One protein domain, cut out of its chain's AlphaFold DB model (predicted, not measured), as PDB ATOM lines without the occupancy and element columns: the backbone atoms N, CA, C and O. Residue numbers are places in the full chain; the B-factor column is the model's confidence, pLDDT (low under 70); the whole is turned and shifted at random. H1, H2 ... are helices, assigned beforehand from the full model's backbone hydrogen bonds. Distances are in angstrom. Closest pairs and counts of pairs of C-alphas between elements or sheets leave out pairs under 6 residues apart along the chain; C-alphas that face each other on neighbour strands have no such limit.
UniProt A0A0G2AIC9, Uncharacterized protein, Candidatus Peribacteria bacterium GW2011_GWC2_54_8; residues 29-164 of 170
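Overview. This is residues 29 to 164 of the 170 residues of an uncharacterized protein of Candidatus Peribacteria bacterium GW2011_GWC2_54_8 (UniProt A0A0G2AIC9). Two layers of three helices pack face to face and cross: H2, H4 and H1 side by side in one, H3, H6 and H5 in the other. The printed part has 136 residues, with six named helices, H1 to H6 along the chain, and no named strand: all helix. It is compact, with a radius of gyration of the C-alphas of 14.1 A and spans of 39 by 33 by 20 A.

Along the chain. H1, residues 29 to 44, begins at C-alpha 29 (84.807, 111.056, 166.623). H2 is 51 to 65, H3 71 to 88, H4 95 to 113, 28.1 A long, and H5 121 to 137. H6, 142 to 162, 30.2 A, ends at C-alpha 162 (60.899, 108.581, 160.242).

Arrangement. H4 touches H1 at a shallow tilt of 19 degrees, closest C-alphas Gly 104 and Ile 31, 4.9 A. H4, with residues 105 to 112 alone, touches H6 at a steep 49 degrees, closest C-alphas Phe 105 and Ser 156, 6.8 A. O i to N i+4 pairs are within hydrogen-bond range throughout, except in H4, 14 of 15.

Size, cuts and confidence. The printed part has no cut and no long link. Residues 46 to 48, 90 to 92 and 164 have pLDDT under 70.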
ATOM      1  N   ASN A  29      83.626 111.915 166.540       94.31
ATOM      2  CA  ASN A  29      84.807 111.056 166.623       94.31
ATOM      3  C   ASN A  29      84.426 109.570 166.720       94.31
ATOM      4  O   ASN A  29      85.042 108.745 166.054       94.31
ATOM      5  N   GLY A  30      83.379 109.230 167.480       94.75
ATOM      6  CA  GLY A  30      82.860 107.859 167.549       94.75
ATOM      7  C   GLY A  30      82.319 107.358 166.205       94.75
ATOM      8  O   GLY A  30      82.536 106.206 165.837       94.75
ATOM      9  N   ILE A  31      81.671 108.234 165.425       95.06
ATOM     10  CA  ILE A  31      81.293 107.942 164.032       95.06
ATOM     11  C   ILE A  31      82.532 107.582 163.209       95.06
ATOM     12  O   ILE A  31      82.522 106.583 162.501       95.06
ATOM     13  N   ASP A  32      83.590 108.374 163.327       95.25
ATOM     14  CA  ASP A  32      84.795 108.220 162.511       95.25
ATOM     15  C   ASP A  32      85.571 106.952 162.849       95.25
ATOM     16  O   ASP A  32      86.104 106.278 161.967       95.25
ATOM     17  N   GLU A  33      85.604 106.599 164.130       95.88
ATOM     18  CA  GLU A  33      86.188 105.351 164.597       95.88
ATOM     19  C   GLU A  33      85.399 104.134 164.103       95.88
ATOM     20  O   GLU A  33      86.001 103.178 163.607       95.88
ATOM     21  N   ALA A  34      84.066 104.186 164.180       95.38
ATOM     22  CA  ALA A  34      83.198 103.131 163.667       95.38
ATOM     23  C   ALA A  34      83.336 102.964 162.144       95.38
ATOM     24  O   ALA A  34      83.425 101.840 161.651       95.38
ATOM     25  N   ASP A  35      83.416 104.069 161.405       94.88
ATOM     26  CA  ASP A  35      83.610 104.070 159.956       94.88
ATOM     27  C   ASP A  35      84.969 103.459 159.564       94.88
ATOM     28  O   ASP A  35      85.044 102.630 158.654       94.88
ATOM     29  N   ARG A  36      86.046 103.796 160.288       94.12
ATOM     30  CA  ARG A  36      87.363 103.173 160.089       94.12
ATOM     31  C   ARG A  36      87.315 101.668 160.362       94.12
ATOM     32  O   ARG A  36      87.774 100.891 159.528       94.12
ATOM     33  N   ALA A  37      86.731 101.258 161.489       93.06
ATOM     34  CA  ALA A  37      86.606  99.845 161.851       93.06
ATOM     35  C   ALA A  37      85.786  99.054 160.816       93.06
ATOM     36  O   ALA A  37      86.102  97.901 160.517       93.06
ATOM     37  N   LEU A  38      84.758  99.679 160.234       93.12
ATOM     38  CA  LEU A  38      83.983  99.099 159.141       93.12
ATOM     39  C   LEU A  38      84.862  98.842 157.911       93.12
ATOM     40  O   LEU A  38      84.864  97.725 157.394       93.12
ATOM     41  N   LEU A  39      85.616  99.844 157.454       92.06
ATOM     42  CA  LEU A  39      86.490  99.701 156.288       92.06
ATOM     43  C   LEU A  39      87.587  98.655 156.523       92.06
ATOM     44  O   LEU A  39      87.799  97.801 155.665       92.06
ATOM     45  N   GLU A  40      88.229  98.658 157.692       91.31
ATOM     46  CA  GLU A  40      89.233  97.653 158.074       91.31
ATOM     47  C   GLU A  40      88.641  96.237 158.080       91.31
ATOM     48  O   GLU A  40      89.242  95.297 157.558       91.31
ATOM     49  N   SER A  41      87.426  96.084 158.610       88.94
ATOM     50  CA  SER A  41      86.705  94.811 158.630       88.94
ATOM     51  C   SER A  41      86.364  94.311 157.221       88.94
ATOM     52  O   SER A  41      86.553  93.126 156.935       88.94
ATOM     53  N   ILE A  42      85.909  95.198 156.328       88.12
ATOM     54  CA  ILE A  42      85.645  94.864 154.919       88.12
ATOM     55  C   ILE A  42      86.953  94.519 154.192       88.12
ATOM     56  O   ILE A  42      86.977  93.601 153.370       88.12
ATOM     57  N   ALA A  43      88.044  95.230 154.483       88.19
ATOM     58  CA  ALA A  43      89.355  94.985 153.888       88.19
ATOM     59  C   ALA A  43      89.947  93.636 154.324       88.19
ATOM     60  O   ALA A  43      90.536  92.940 153.496       88.19
ATOM     61  N   ALA A  44      89.752  93.246 155.588       84.50
ATOM     62  CA  ALA A  44      90.303  92.015 156.144       84.50
ATOM     63  C   ALA A  44      89.756  90.752 155.462       84.50
ATOM     64  O   ALA A  44      90.512  89.809 155.256       84.50
ATOM     65  N   ARG A  45      88.467  90.710 155.085       71.06
ATOM     66  CA  ARG A  45      87.817  89.587 154.355       71.06
ATOM     67  C   ARG A  45      88.028  88.189 154.965       71.06
ATOM     68  O   ARG A  45      87.738  87.177 154.327       71.06
ATOM     69  N   THR A  46      88.520  88.096 156.197       63.59
ATOM     70  CA  THR A  46      88.785  86.834 156.880       63.59
ATOM     71  C   THR A  46      87.525  86.411 157.620       63.59
ATOM     72  O   THR A  46      87.378  86.740 158.792       63.59
ATOM     73  N   GLN A  47      86.621  85.729 156.917       63.59
ATOM     74  CA  GLN A  47      85.522  84.872 157.399       63.59
ATOM     75  C   GLN A  47      84.224  85.173 156.659       63.59
ATOM     76  O   GLN A  47      83.726  86.302 156.723       63.59
ATOM     77  N   PRO A  48      83.642  84.155 156.007       67.06
ATOM     78  CA  PRO A  48      82.335  84.299 155.433       67.06
ATOM     79  C   PRO A  48      81.193  84.170 156.419       67.06
ATOM     80  O   PRO A  48      81.058  83.148 157.081       67.06
ATOM     81  N   GLU A  49      80.321  85.179 156.438       74.38
ATOM     82  CA  GLU A  49      79.001  85.082 157.048       74.38
ATOM     83  C   GLU A  49      77.884  85.202 155.999       74.38
ATOM     84  O   GLU A  49      77.998  85.979 155.043       74.38
ATOM     85  N   PRO A  50      76.787  84.433 156.150       76.38
ATOM     86  CA  PRO A  50      75.643  84.518 155.254       76.38
ATOM     87  C   PRO A  50      74.967  85.894 155.289       76.38
ATOM     88  O   PRO A  50      74.635  86.408 156.359       76.38
ATOM     89  N   ALA A  51      74.663  86.429 154.104       75.50
ATOM     90  CA  ALA A  51      73.971  87.706 153.899       75.50
ATOM     91  C   ALA A  51      72.707  87.856 154.757       75.50
ATOM     92  O   ALA A  51      72.517  88.859 155.443       75.50
ATOM     93  N   ASP A  52      71.860  86.825 154.742       79.69
ATOM     94  CA  ASP A  52      70.559  86.844 155.407       79.69
ATOM     95  C   ASP A  52      70.704  86.942 156.928       79.69
ATOM     96  O   ASP A  52      69.943  87.649 157.590       79.69
ATOM     97  N   SER A  53      71.726  86.287 157.488       82.25
ATOM     98  CA  SER A  53      72.028  86.354 158.919       82.25
ATOM     99  C   SER A  53      72.501  87.751 159.325       82.25
ATOM    100  O   SER A  53      72.075  88.284 160.357       82.25
ATOM    101  N   LEU A  54      73.320  88.381 158.478       82.50
ATOM    102  CA  LEU A  54      73.807  89.745 158.682       82.50
ATOM    103  C   LEU A  54      72.667  90.765 158.596       82.50
ATOM    104  O   LEU A  54      72.535  91.606 159.485       82.50
ATOM    105  N   ALA A  55      71.802  90.656 157.583       87.62
ATOM    106  CA  ALA A  55      70.651  91.539 157.411       87.62
ATOM    107  C   ALA A  55      69.649  91.407 158.568       87.62
ATOM    108  O   ALA A  55      69.180  92.421 159.085       87.62
ATOM    109  N   ALA A  56      69.361  90.184 159.026       87.69
ATOM    110  CA  ALA A  56      68.486  89.951 160.176       87.69
ATOM    111  C   ALA A  56      69.080  90.509 161.480       87.69
ATOM    112  O   ALA A  56      68.366  91.125 162.276       87.69
ATOM    113  N   THR A  57      70.389  90.332 161.684       87.44
ATOM    114  CA  THR A  57      71.102  90.894 162.840       87.44
ATOM    115  C   THR A  57      71.044  92.413 162.813       87.44
ATOM    116  O   THR A  57      70.602  93.018 163.788       87.44
ATOM    117  N   PHE A  58      71.407  93.028 161.685       89.25
ATOM    118  CA  PHE A  58      71.346  94.474 161.528       89.25
ATOM    119  C   PHE A  58      69.921  94.992 161.754       89.25
ATOM    120  O   PHE A  58      69.746  95.877 162.578       89.25
ATOM    121  N   ALA A  59      68.887  94.389 161.154       89.31
ATOM    122  CA  ALA A  59      67.493  94.801 161.357       89.31
ATOM    123  C   ALA A  59      67.065  94.790 162.837       89.31
ATOM    124  O   ALA A  59      66.387  95.716 163.292       89.31
ATOM    125  N   ARG A  60      67.468  93.760 163.597       89.12
ATOM    126  CA  ARG A  60      67.151  93.641 165.028       89.12
ATOM    127  C   ARG A  60      67.802  94.753 165.846       89.12
ATOM    128  O   ARG A  60      67.105  95.427 166.601       89.12
ATOM    129  N   GLU A  61      69.110  94.944 165.692       89.19
ATOM    130  CA  GLU A  61      69.852  95.976 166.428       89.19
ATOM    131  C   GLU A  61      69.396  97.384 166.009       89.19
ATOM    132  O   GLU A  61      69.167  98.261 166.842       89.19
ATOM    133  N   PHE A  62      69.164  97.585 164.710       85.81
ATOM    134  CA  PHE A  62      68.727  98.854 164.140       85.81
ATOM    135  C   PHE A  62      67.350  99.279 164.655       85.81
ATOM    136  O   PHE A  62      67.130 100.450 164.962       85.81
ATOM    137  N   ARG A  63      66.434  98.325 164.857       85.75
ATOM    138  CA  ARG A  63      65.157  98.583 165.533       85.75
ATOM    139  C   ARG A  63      65.346  99.059 166.976       85.75
ATOM    140  O   ARG A  63      64.576  99.902 167.427       85.75
ATOM    141  N   GLY A  64      66.349  98.544 167.688       83.75
ATOM    142  CA  GLY A  64      66.689  99.005 169.037       83.75
ATOM    143  C   GLY A  64      67.088 100.484 169.075       83.75
ATOM    144  O   GLY A  64      66.731 101.190 170.014       83.75
ATOM    145  N   LEU A  65      67.759 100.968 168.025       83.50
ATOM    146  CA  LEU A  65      68.161 102.373 167.885       83.50
ATOM    147  C   LEU A  65      67.002 103.293 167.465       83.50
ATOM    148  O   LEU A  65      66.948 104.456 167.869       83.50
ATOM    149  N   PHE A  66      66.058 102.771 166.678       80.88
ATOM    150  CA  PHE A  66      64.916 103.515 166.139       80.88
ATOM    151  C   PHE A  66      63.575 102.875 166.551       80.88
ATOM    152  O   PHE A  66      62.839 102.396 165.685       80.88
ATOM    153  N   PRO A  67      63.206 102.875 167.850       79.12
ATOM    154  CA  PRO A  67      62.056 102.113 168.354       79.12
ATOM    155  C   PRO A  67      60.706 102.563 167.779       79.12
ATOM    156  O   PRO A  67      59.788 101.752 167.670       79.12
ATOM    157  N   SER A  68      60.590 103.831 167.374       82.19
ATOM    158  CA  SER A  68      59.386 104.388 166.741       82.19
ATOM    159  C   SER A  68      59.290 104.095 165.238       82.19
ATOM    160  O   SER A  68      58.260 104.373 164.624       82.19
ATOM    161  N   CYS A  69      60.339 103.548 164.616       82.12
ATOM    162  CA  CYS A  69      60.306 103.195 163.204       82.12
ATOM    163  C   CYS A  69      59.464 101.922 162.986       82.12
ATOM    164  O   CYS A  69      59.675 100.921 163.679       82.12
ATOM    165  N   PRO A  70      58.561 101.888 161.985       85.62
ATOM    166  CA  PRO A  70      57.852 100.666 161.628       85.62
ATOM    167  C   PRO A  70      58.823  99.522 161.311       85.62
ATOM    168  O   PRO A  70      59.770  99.703 160.545       85.62
ATOM    169  N   GLN A  71      58.550  98.322 161.835       86.06
ATOM    170  CA  GLN A  71      59.420  97.147 161.678       86.06
ATOM    171  C   GLN A  71      59.782  96.872 160.210       86.06
ATOM    172  O   GLN A  71      60.956  96.720 159.884       86.06
ATOM    173  N   LYS A  72      58.792  96.910 159.309       87.50
ATOM    174  CA  LYS A  72      59.012  96.705 157.869       87.50
ATOM    175  C   LYS A  72      60.017  97.697 157.274       87.50
ATOM    176  O   LYS A  72      60.796  97.318 156.410       87.50
ATOM    177  N   LYS A  73      60.033  98.951 157.743       87.06
ATOM    178  CA  LYS A  73      60.976  99.976 157.265       87.06
ATOM    179  C   LYS A  73      62.404  99.697 157.724       87.06
ATOM    180  O   LYS A  73      63.319  99.838 156.920       87.06
ATOM    181  N   ALA A  74      62.584  99.248 158.964       85.19
ATOM    182  CA  ALA A  74      63.895  98.848 159.471       85.19
ATOM    183  C   ALA A  74      64.434  97.607 158.735       85.19
ATOM    184  O   ALA A  74      65.593  97.583 158.334       85.19
ATOM    185  N   GLU A  75      63.584  96.608 158.483       89.62
ATOM    186  CA  GLU A  75      63.945  95.404 157.717       89.62
ATOM    187  C   GLU A  75      64.252  95.705 156.240       89.62
ATOM    188  O   GLU A  75      65.147  95.101 155.650       89.62
ATOM    189  N   GLU A  76      63.513  96.627 155.616       90.56
ATOM    190  CA  GLU A  76      63.804  97.127 154.266       90.56
ATOM    191  C   GLU A  76      65.156  97.846 154.213       90.56
ATOM    192  O   GLU A  76      65.975  97.521 153.355       90.56
ATOM    193  N   ALA A  77      65.410  98.774 155.143       90.06
ATOM    194  CA  ALA A  77      66.685  99.484 155.236       90.06
ATOM    195  C   ALA A  77      67.854  98.511 155.441       90.06
ATOM    196  O   ALA A  77      68.890  98.633 154.792       90.06
ATOM    197  N   ALA A  78      67.653  97.502 156.288       90.19
ATOM    198  CA  ALA A  78      68.664  96.506 156.581       90.19
ATOM    199  C   ALA A  78      69.039  95.641 155.383       90.19
ATOM    200  O   ALA A  78      70.220  95.501 155.062       90.19
ATOM    201  N   ARG A  79      68.033  95.095 154.696       90.00
ATOM    202  CA  ARG A  79      68.254  94.303 153.483       90.00
ATOM    203  C   ARG A  79      68.913  95.132 152.390       90.00
ATOM    204  O   ARG A  79      69.827  94.637 151.742       90.00
ATOM    205  N   HIS A  80      68.474  96.377 152.205       91.31
ATOM    206  CA  HIS A  80      69.034  97.258 151.186       91.31
ATOM    207  C   HIS A  80      70.514  97.558 151.444       91.31
ATOM    208  O   HIS A  80      71.329  97.369 150.547       91.31
ATOM    209  N   LEU A  81      70.874  97.945 152.673       91.06
ATOM    210  CA  LEU A  81      72.259  98.264 153.016       91.06
ATOM    211  C   LEU A  81      73.185  97.049 152.862       91.06
ATOM    212  O   LEU A  81      74.242  97.162 152.248       91.06
ATOM    213  N   VAL A  82      72.782  95.876 153.363       89.62
ATOM    214  CA  VAL A  82      73.591  94.650 153.227       89.62
ATOM    215  C   VAL A  82      73.734  94.237 151.759       89.62
ATOM    216  O   VAL A  82      74.839  93.911 151.331       89.62
ATOM    217  N   ALA A  83      72.658  94.295 150.968       88.62
ATOM    218  CA  ALA A  83      72.712  93.969 149.541       88.62
ATOM    219  C   ALA A  83      73.623  94.928 148.756       88.62
ATOM    220  O   ALA A  83      74.397  94.496 147.897       88.62
ATOM    221  N   GLU A  84      73.574  96.222 149.075       90.44
ATOM    222  CA  GLU A  84      74.443  97.230 148.470       90.44
ATOM    223  C   GLU A  84      75.915  96.956 148.805       90.44
ATOM    224  O   GLU A  84      76.759  96.888 147.910       90.44
ATOM    225  N   MET A  85      76.223  96.687 150.078       89.06
ATOM    226  CA  MET A  85      77.577  96.323 150.501       89.06
ATOM    227  C   MET A  85      78.111  95.097 149.757       89.06
ATOM    228  O   MET A  85      79.259  95.109 149.323       89.06
ATOM    229  N   GLN A  86      77.290  94.060 149.574       86.81
ATOM    230  CA  GLN A  86      77.684  92.852 148.838       86.81
ATOM    231  C   GLN A  86      77.881  93.101 147.342       86.81
ATOM    232  O   GLN A  86      78.756  92.498 146.725       86.81
ATOM    233  N   THR A  87      77.097  94.008 146.757       89.38
ATOM    234  CA  THR A  87      77.254  94.411 145.352       89.38
ATOM    235  C   THR A  87      78.585  95.137 145.138       89.38
ATOM    236  O   THR A  87      79.266  94.931 144.132       89.38
ATOM    237  N   LEU A  88      78.985  95.972 146.097       89.69
ATOM    238  CA  LEU A  88      80.238  96.725 146.041       89.69
ATOM    239  C   LEU A  88      81.446  95.830 146.364       89.69
ATOM    240  O   LEU A  88      82.452  95.843 145.641       89.69
ATOM    241  N   PHE A  89      81.325  95.000 147.398       86.06
ATOM    242  CA  PHE A  89      82.372  94.125 147.912       86.06
ATOM    243  C   PHE A  89      81.910  92.661 147.808       86.06
ATOM    244  O   PHE A  89      81.353  92.137 148.767       86.06
ATOM    245  N   PRO A  90      82.145  91.980 146.662       67.38
ATOM    246  CA  PRO A  90      81.556  90.673 146.316       67.38
ATOM    247  C   PRO A  90      82.064  89.467 147.135       67.38
ATOM    248  O   PRO A  90      81.926  88.321 146.717       67.38
ATOM    249  N   TRP A  91      82.650  89.713 148.308       68.88
ATOM    250  CA  TRP A  91      83.066  88.709 149.283       68.88
ATOM    251  C   TRP A  91      82.191  88.847 150.527       68.88
ATOM    252  O   TRP A  91      81.583  89.879 150.793       68.88
ATOM    253  N   SER A  92      82.114  87.784 151.304       65.81
ATOM    254  CA  SER A  92      81.347  87.752 152.536       65.81
ATOM    255  C   SER A  92      81.797  88.811 153.551       65.81
ATOM    256  O   SER A  92      82.968  88.861 153.934       65.81
ATOM    257  N   LEU A  93      80.848  89.620 154.009       74.81
ATOM    258  CA  LEU A  93      81.029  90.534 155.131       74.81
ATOM    259  C   LEU A  93      81.066  89.723 156.429       74.81
ATOM    260  O   LEU A  93      80.414  88.684 156.516       74.81
ATOM    261  N   CYS A  94      81.801  90.186 157.435       78.69
ATOM    262  CA  CYS A  94      81.835  89.528 158.741       78.69
ATOM    263  C   CYS A  94      80.981  90.282 159.769       78.69
ATOM    264  O   CYS A  94      80.628  91.454 159.584       78.69
ATOM    265  N   ARG A  95      80.688  89.642 160.905       80.81
ATOM    266  CA  ARG A  95      79.937  90.240 162.019       80.81
ATOM    267  C   ARG A  95      80.542  91.542 162.529       80.81
ATOM    268  O   ARG A  95      79.799  92.415 162.974       80.81
ATOM    269  N   ALA A  96      81.866  91.693 162.455       86.00
ATOM    270  CA  ALA A  96      82.539  92.924 162.863       86.00
ATOM    271  C   ALA A  96      82.109  94.127 162.004       86.00
ATOM    272  O   ALA A  96      81.918  95.211 162.551       86.00
ATOM    273  N   SER A  97      81.840  93.929 160.703       88.88
ATOM    274  CA  SER A  97      81.313  94.983 159.823       88.88
ATOM    275  C   SER A  97      79.933  95.452 160.293       88.88
ATOM    276  O   SER A  97      79.666  96.649 160.373       88.88
ATOM    277  N   ILE A  98      79.057  94.516 160.670       87.88
ATOM    278  CA  ILE A  98      77.716  94.846 161.176       87.88
ATOM    279  C   ILE A  98      77.789  95.547 162.534       87.88
ATOM    280  O   ILE A  98      77.069  96.519 162.754       87.88
ATOM    281  N   ALA A  99      78.671  95.103 163.432       89.19
ATOM    282  CA  ALA A  99      78.870  95.760 164.722       89.19
ATOM    283  C   ALA A  99      79.359  97.208 164.548       89.19
ATOM    284  O   ALA A  99      78.805  98.122 165.160       89.19
ATOM    285  N   ALA A 100      80.336  97.431 163.663       91.38
ATOM    286  CA  ALA A 100      80.828  98.765 163.332       91.38
ATOM    287  C   ALA A 100      79.717  99.654 162.745       91.38
ATOM    288  O   ALA A 100      79.540 100.788 163.193       91.38
ATOM    289  N   LEU A 101      78.897  99.124 161.828       91.38
ATOM    290  CA  LEU A 101      77.735  99.842 161.293       91.38
ATOM    291  C   LEU A 101      76.753 100.259 162.389       91.38
ATOM    292  O   LEU A 101      76.365 101.425 162.452       91.38
ATOM    293  N   ILE A 102      76.359  99.333 163.266       91.94
ATOM    294  CA  ILE A 102      75.425  99.618 164.364       91.94
ATOM    295  C   ILE A 102      75.983 100.683 165.308       91.94
ATOM    296  O   ILE A 102      75.259 101.618 165.656       91.94
ATOM    297  N   ASN A 103      77.266 100.605 165.661       92.75
ATOM    298  CA  ASN A 103      77.924 101.627 166.477       92.75
ATOM    299  C   ASN A 103      77.887 102.996 165.782       92.75
ATOM    300  O   ASN A 103      77.487 103.995 166.385       92.75
ATOM    301  N   GLY A 104      78.198 103.035 164.483       92.56
ATOM    302  CA  GLY A 104      78.108 104.244 163.670       92.56
ATOM    303  C   GLY A 104      76.699 104.848 163.646       92.56
ATOM    304  O   GLY A 104      76.551 106.067 163.787       92.56
ATOM    305  N   PHE A 105      75.656 104.024 163.510       91.62
ATOM    306  CA  PHE A 105      74.263 104.481 163.567       91.62
ATOM    307  C   PHE A 105      73.846 104.946 164.964       91.62
ATOM    308  O   PHE A 105      73.120 105.933 165.068       91.62
ATOM    309  N   SER A 106      74.334 104.302 166.026       90.88
ATOM    310  CA  SER A 106      74.090 104.728 167.409       90.88
ATOM    311  C   SER A 106      74.612 106.145 167.652       90.88
ATOM    312  O   SER A 106      73.869 107.014 168.117       90.88
ATOM    313  N   HIS A 107      75.853 106.427 167.243       90.56
ATOM    314  CA  HIS A 107      76.408 107.775 167.347       90.56
ATOM    315  C   HIS A 107      75.643 108.781 166.478       90.56
ATOM    316  O   HIS A 107      75.328 109.875 166.945       90.56
ATOM    317  N   ARG A 108      75.275 108.419 165.238       90.12
ATOM    318  CA  ARG A 108      74.481 109.292 164.350       90.12
ATOM    319  C   ARG A 108      73.107 109.623 164.937       90.12
ATOM    320  O   ARG A 108      72.689 110.778 164.860       90.12
ATOM    321  N   ALA A 109      72.425 108.653 165.544       86.38
ATOM    322  CA  ALA A 109      71.144 108.869 166.217       86.38
ATOM    323  C   ALA A 109      71.275 109.859 167.390       86.38
ATOM    324  O   ALA A 109      70.422 110.728 167.562       86.38
ATOM    325  N   GLN A 110      72.375 109.791 168.144       85.94
ATOM    326  CA  GLN A 110      72.664 110.737 169.227       85.94
ATOM    327  C   GLN A 110      73.030 112.130 168.695       85.94
ATOM    328  O   GLN A 110      72.552 113.127 169.227       85.94
ATOM    329  N   VAL A 111      73.783 112.232 167.590       86.00
ATOM    330  CA  VAL A 111      74.111 113.524 166.950       86.00
ATOM    331  C   VAL A 111      72.853 114.333 166.620       86.00
ATOM    332  O   VAL A 111      72.862 115.556 166.778       86.00
ATOM    333  N   ARG A 112      71.756 113.675 166.216       78.75
ATOM    334  CA  ARG A 112      70.477 114.345 165.934       78.75
ATOM    335  C   ARG A 112      69.915 115.094 167.147       78.75
ATOM    336  O   ARG A 112      69.283 116.127 166.960       78.75
ATOM    337  N   GLN A 113      70.183 114.639 168.371       78.81
ATOM    338  CA  GLN A 113      69.746 115.316 169.602       78.81
ATOM    339  C   GLN A 113      70.479 116.649 169.832       78.81
ATOM    340  O   GLN A 113      69.981 117.520 170.540       78.81
ATOM    341  N   HIS A 114      71.643 116.829 169.202       80.06
ATOM    342  CA  HIS A 114      72.485 118.019 169.327       80.06
ATOM    343  C   HIS A 114      72.402 118.957 168.110       80.06
ATOM    344  O   HIS A 114      73.078 119.986 168.094       80.06
ATOM    345  N   LYS A 115      71.601 118.624 167.085       74.19
ATOM    346  CA  LYS A 115      71.499 119.395 165.836       74.19
ATOM    347  C   LYS A 115      70.054 119.667 165.430       74.19
ATOM    348  O   LYS A 115      69.212 118.774 165.413       74.19
ATOM    349  N   ASN A 116      69.805 120.887 164.956       72.75
ATOM    350  CA  ASN A 116      68.488 121.297 164.459       72.75
ATOM    351  C   ASN A 116      68.165 120.717 163.071       72.75
ATOM    352  O   ASN A 116      66.995 120.517 162.747       72.75
ATOM    353  N   GLN A 117      69.181 120.369 162.281       79.25
ATOM    354  CA  GLN A 117      69.041 119.783 160.945       79.25
ATOM    355  C   GLN A 117      69.499 118.322 160.934       79.25
ATOM    356  O   GLN A 117      70.434 117.952 161.646       79.25
ATOM    357  N   THR A 118      68.830 117.501 160.122       81.69
ATOM    358  CA  THR A 118      69.189 116.090 159.916       81.69
ATOM    359  C   THR A 118      70.448 115.954 159.054       81.69
ATOM    360  O   THR A 118      71.284 115.098 159.327       81.69
ATOM    361  N   ARG A 119      70.603 116.820 158.041       87.94
ATOM    362  CA  ARG A 119      71.768 116.847 157.144       87.94
ATOM    363  C   ARG A 119      72.755 117.945 157.508       87.94
ATOM    364  O   ARG A 119      72.371 118.991 158.026       87.94
ATOM    365  N   ASP A 120      74.021 117.689 157.210       88.44
ATOM    366  CA  ASP A 120      75.146 118.591 157.459       88.44
ATOM    367  C   ASP A 120      76.154 118.396 156.323       88.44
ATOM    368  O   ASP A 120      77.034 117.542 156.403       88.44
ATOM    369  N   ALA A 121      75.984 119.158 155.239       89.56
ATOM    370  CA  ALA A 121      76.732 118.960 153.996       89.56
ATOM    371  C   ALA A 121      78.250 119.101 154.179       89.56
ATOM    372  O   ALA A 121      79.015 118.360 153.568       89.56
ATOM    373  N   VAL A 122      78.690 120.012 155.057       91.06
ATOM    374  CA  VAL A 122      80.115 120.174 155.385       91.06
ATOM    375  C   VAL A 122      80.638 118.893 156.024       91.06
ATOM    376  O   VAL A 122      81.664 118.361 155.609       91.06
ATOM    377  N   ARG A 123      79.893 118.342 156.987       91.25
ATOM    378  CA  ARG A 123      80.279 117.093 157.637       91.25
ATOM    379  C   ARG A 123      80.249 115.890 156.689       91.25
ATOM    380  O   ARG A 123      81.112 115.022 156.789       91.25
ATOM    381  N   GLU A 124      79.262 115.811 155.805       94.00
ATOM    382  CA  GLU A 124      79.159 114.737 154.808       94.00
ATOM    383  C   GLU A 124      80.373 114.755 153.861       94.00
ATOM    384  O   GLU A 124      80.974 113.705 153.617       94.00
ATOM    385  N   GLN A 125      80.815 115.945 153.440       94.62
ATOM    386  CA  GLN A 125      82.029 116.129 152.642       94.62
ATOM    387  C   GLN A 125      83.298 115.685 153.396       94.62
ATOM    388  O   GLN A 125      84.081 114.895 152.868       94.62
ATOM    389  N   GLU A 126      83.477 116.101 154.658       94.50
ATOM    390  CA  GLU A 126      84.610 115.665 155.501       94.50
ATOM    391  C   GLU A 126      84.664 114.139 155.684       94.50
ATOM    392  O   GLU A 126      85.732 113.537 155.836       94.50
ATOM    393  N   MET A 127      83.500 113.491 155.762       95.06
ATOM    394  CA  MET A 127      83.412 112.036 155.864       95.06
ATOM    395  C   MET A 127      83.820 111.374 154.547       95.06
ATOM    396  O   MET A 127      84.634 110.453 154.588       95.06
ATOM    397  N   SER A 128      83.346 111.881 153.407       94.75
ATOM    398  CA  SER A 128      83.721 111.376 152.077       94.75
ATOM    399  C   SER A 128      85.231 111.458 151.833       94.75
ATOM    400  O   SER A 128      85.861 110.456 151.486       94.75
ATOM    401  N   GLU A 129      85.858 112.597 152.135       94.44
ATOM    402  CA  GLU A 129      87.308 112.784 151.973       94.44
ATOM    403  C   GLU A 129      88.128 111.799 152.818       94.44
ATOM    404  O   GLU A 129      89.130 111.233 152.360       94.44
ATOM    405  N   ARG A 130      87.679 111.532 154.048       93.88
ATOM    406  CA  ARG A 130      88.345 110.569 154.933       93.88
ATOM    407  C   ARG A 130      88.131 109.133 154.495       93.88
ATOM    408  O   ARG A 130      89.095 108.376 154.492       93.88
ATOM    409  N   TRP A 131      86.929 108.766 154.061       94.81
ATOM    410  CA  TRP A 131      86.668 107.440 153.497       94.81
ATOM    411  C   TRP A 131      87.489 107.192 152.228       94.81
ATOM    412  O   TRP A 131      88.055 106.112 152.064       94.81
ATOM    413  N   CYS A 132      87.636 108.198 151.365       92.94
ATOM    414  CA  CYS A 132      88.504 108.140 150.188       92.94
ATOM    415  C   CYS A 132      89.983 107.929 150.575       92.94
ATOM    416  O   CYS A 132      90.686 107.086 150.010       92.94
ATOM    417  N   SER A 133      90.450 108.626 151.613       93.31
ATOM    418  CA  SER A 133      91.817 108.468 152.125       93.31
ATOM    419  C   SER A 133      92.046 107.084 152.755       93.31
ATOM    420  O   SER A 133      93.026 106.406 152.438       93.31
ATOM    421  N   SER A 134      91.130 106.625 153.615       93.50
ATOM    422  CA  SER A 134      91.205 105.318 154.281       93.50
ATOM    423  C   SER A 134      91.084 104.152 153.304       93.50
ATOM    424  O   SER A 134      91.822 103.179 153.425       93.50
ATOM    425  N   SER A 135      90.194 104.249 152.315       91.94
ATOM    426  CA  SER A 135      90.043 103.224 151.277       91.94
ATOM    427  C   SER A 135      91.316 103.060 150.454       91.94
ATOM    428  O   SER A 135      91.765 101.932 150.261       91.94
ATOM    429  N   THR A 136      91.960 104.168 150.076       91.44
ATOM    430  CA  THR A 136      93.260 104.148 149.394       91.44
ATOM    431  C   THR A 136      94.320 103.440 150.243       91.44
ATOM    432  O   THR A 136      95.023 102.561 149.743       91.44
ATOM    433  N   ALA A 137      94.407 103.762 151.539       92.44
ATOM    434  CA  ALA A 137      95.356 103.127 152.459       92.44
ATOM    435  C   ALA A 137      95.104 101.618 152.646       92.44
ATOM    436  O   ALA A 137      96.047 100.852 152.830       92.44
ATOM    437  N   LEU A 138      93.843 101.189 152.566       91.19
ATOM    438  CA  LEU A 138      93.418  99.792 152.692       91.19
ATOM    439  C   LEU A 138      93.372  99.040 151.349       91.19
ATOM    440  O   LEU A 138      92.871  97.916 151.299       91.19
ATOM    441  N   ALA A 139      93.867  99.643 150.259       91.38
ATOM    442  CA  ALA A 139      93.796  99.098 148.898       91.38
ATOM    443  C   ALA A 139      92.366  98.684 148.478       91.38
ATOM    444  O   ALA A 139      92.152  97.696 147.767       91.38
ATOM    445  N   MET A 140      91.375  99.444 148.939       90.06
ATOM    446  CA  MET A 140      89.978  99.338 148.535       90.06
ATOM    447  C   MET A 140      89.677 100.344 147.426       90.06
ATOM    448  O   MET A 140      90.343 101.364 147.296       90.06
ATOM    449  N   ASP A 141      88.649 100.061 146.631       91.94
ATOM    450  CA  ASP A 141      88.175 100.967 145.585       91.94
ATOM    451  C   ASP A 141      87.510 102.213 146.214       91.94
ATOM    452  O   ASP A 141      86.460 102.061 146.853       91.94
ATOM    453  N   PRO A 142      88.070 103.428 146.024       91.56
ATOM    454  CA  PRO A 142      87.555 104.642 146.655       91.56
ATOM    455  C   PRO A 142      86.138 105.015 146.213       91.56
ATOM    456  O   PRO A 142      85.351 105.518 147.018       91.56
ATOM    457  N   GLN A 143      85.780 104.729 144.957       92.00
ATOM    458  CA  GLN A 143      84.447 105.024 144.427       92.00
ATOM    459  C   GLN A 143      83.402 104.111 145.064       92.00
ATOM    460  O   GLN A 143      82.311 104.553 145.422       92.00
ATOM    461  N   LYS A 144      83.741 102.832 145.254       92.75
ATOM    462  CA  LYS A 144      82.854 101.890 145.945       92.75
ATOM    463  C   LYS A 144      82.693 102.231 147.418       92.75
ATOM    464  O   LYS A 144      81.588 102.117 147.941       92.75
ATOM    465  N   THR A 145      83.765 102.644 148.092       92.69
ATOM    466  CA  THR A 145      83.663 103.060 149.495       92.69
ATOM    467  C   THR A 145      82.849 104.336 149.653       92.69
ATOM    468  O   THR A 145      82.008 104.381 150.544       92.69
ATOM    469  N   ASP A 146      83.021 105.329 148.777       93.50
ATOM    470  CA  ASP A 146      82.201 106.545 148.821       93.50
ATOM    471  C   ASP A 146      80.724 106.229 148.550       93.50
ATOM    472  O   ASP A 146      79.851 106.645 149.308       93.50
ATOM    473  N   ARG A 147      80.430 105.378 147.560       94.50
ATOM    474  CA  ARG A 147      79.059 104.912 147.313       94.50
ATOM    475  C   ARG A 147      78.441 104.245 148.546       94.50
ATOM    476  O   ARG A 147      77.297 104.545 148.880       94.50
ATOM    477  N   LEU A 148      79.194 103.399 149.255       94.44
ATOM    478  CA  LEU A 148      78.729 102.800 150.508       94.44
ATOM    479  C   LEU A 148      78.470 103.857 151.597       94.44
ATOM    480  O   LEU A 148      77.447 103.788 152.282       94.44
ATOM    481  N   LEU A 149      79.362 104.841 151.748       95.56
ATOM    482  CA  LEU A 149      79.167 105.952 152.681       95.56
ATOM    483  C   LEU A 149      77.858 106.693 152.397       95.56
ATOM    484  O   LEU A 149      77.082 106.928 153.326       95.56
ATOM    485  N   GLN A 150      77.593 107.025 151.133       95.12
ATOM    486  CA  GLN A 150      76.361 107.711 150.740       95.12
ATOM    487  C   GLN A 150      75.126 106.892 151.128       95.12
ATOM    488  O   GLN A 150      74.218 107.421 151.767       95.12
ATOM    489  N   THR A 151      75.124 105.578 150.876       94.69
ATOM    490  CA  THR A 151      74.021 104.695 151.297       94.69
ATOM    491  C   THR A 151      73.819 104.695 152.818       94.69
ATOM    492  O   THR A 151      72.680 104.703 153.295       94.69
ATOM    493  N   ILE A 152      74.900 104.713 153.604       94.81
ATOM    494  CA  ILE A 152      74.828 104.784 155.074       94.81
ATOM    495  C   ILE A 152      74.248 106.127 155.530       94.81
ATOM    496  O   ILE A 152      73.369 106.148 156.398       94.81
ATOM    497  N   ILE A 153      74.707 107.238 154.946       93.50
ATOM    498  CA  ILE A 153      74.201 108.586 155.241       93.50
ATOM    499  C   ILE A 153      72.709 108.663 154.915       93.50
ATOM    500  O   ILE A 153      71.917 109.038 155.778       93.50
ATOM    501  N   GLU A 154      72.302 108.250 153.716       93.38
ATOM    502  CA  GLU A 154      70.902 108.260 153.284       93.38
ATOM    503  C   GLU A 154      70.014 107.402 154.184       93.38
ATOM    504  O   GLU A 154      68.930 107.833 154.590       93.38
ATOM    505  N   THR A 155      70.495 106.215 154.559       92.06
ATOM    506  CA  THR A 155      69.800 105.335 155.504       92.06
ATOM    507  C   THR A 155      69.635 106.019 156.860       92.06
ATOM    508  O   THR A 155      68.543 105.998 157.430       92.06
ATOM    509  N   SER A 156      70.684 106.676 157.362       90.62
ATOM    510  CA  SER A 156      70.640 107.405 158.633       90.62
ATOM    511  C   SER A 156      69.639 108.556 158.584       90.62
ATOM    512  O   SER A 156      68.814 108.683 159.487       90.62
ATOM    513  N   VAL A 157      69.690 109.373 157.530       89.94
ATOM    514  CA  VAL A 157      68.793 110.520 157.335       89.94
ATOM    515  C   VAL A 157      67.346 110.054 157.302       89.94
ATOM    516  O   VAL A 157      66.537 110.517 158.105       89.94
ATOM    517  N   ARG A 158      67.033 109.073 156.446       88.88
ATOM    518  CA  ARG A 158      65.678 108.532 156.305       88.88
ATOM    519  C   ARG A 158      65.129 108.032 157.638       88.88
ATOM    520  O   ARG A 158      63.960 108.238 157.944       88.88
ATOM    521  N   MET A 159      65.957 107.363 158.431       85.88
ATOM    522  CA  MET A 159      65.525 106.778 159.699       85.88
ATOM    523  C   MET A 159      65.333 107.830 160.786       85.88
ATOM    524  O   MET A 159      64.341 107.772 161.508       85.88
ATOM    525  N   GLN A 160      66.210 108.830 160.853       83.31
ATOM    526  CA  GLN A 160      66.044 109.981 161.742       83.31
ATOM    527  C   GLN A 160      64.808 110.816 161.380       83.31
ATOM    528  O   GLN A 160      64.142 111.341 162.270       83.31
ATOM    529  N   GLU A 161      64.477 110.918 160.093       84.31
ATOM    530  CA  GLU A 161      63.255 111.573 159.616       84.31
ATOM    531  C   GLU A 161      61.999 110.755 159.916       84.31
ATOM    532  O   GLU A 161      60.980 111.326 160.270       84.31
ATOM    533  N   ILE A 162      62.039 109.422 159.834       81.12
ATOM    534  CA  ILE A 162      60.899 108.581 160.242       81.12
ATOM    535  C   ILE A 162      60.681 108.651 161.761       81.12
ATOM    536  O   ILE A 162      59.551 108.531 162.231       81.12
ATOM    537  N   GLN A 163      61.747 108.865 162.534       70.44
ATOM    538  CA  GLN A 163      61.717 108.920 163.995       70.44
ATOM    539  C   GLN A 163      61.176 110.250 164.560       70.44
ATOM    540  O   GLN A 163      61.364 110.476 165.755       70.44
ATOM    541  N   VAL A 164      60.528 111.130 163.764       61.16
ATOM    542  CA  VAL A 164      60.049 112.443 164.253       61.16
ATOM    543  C   VAL A 164      59.325 112.268 165.599       61.16
ATOM    544  O   VAL A 164      58.358 111.503 165.674       61.16
TER     545      VAL A 164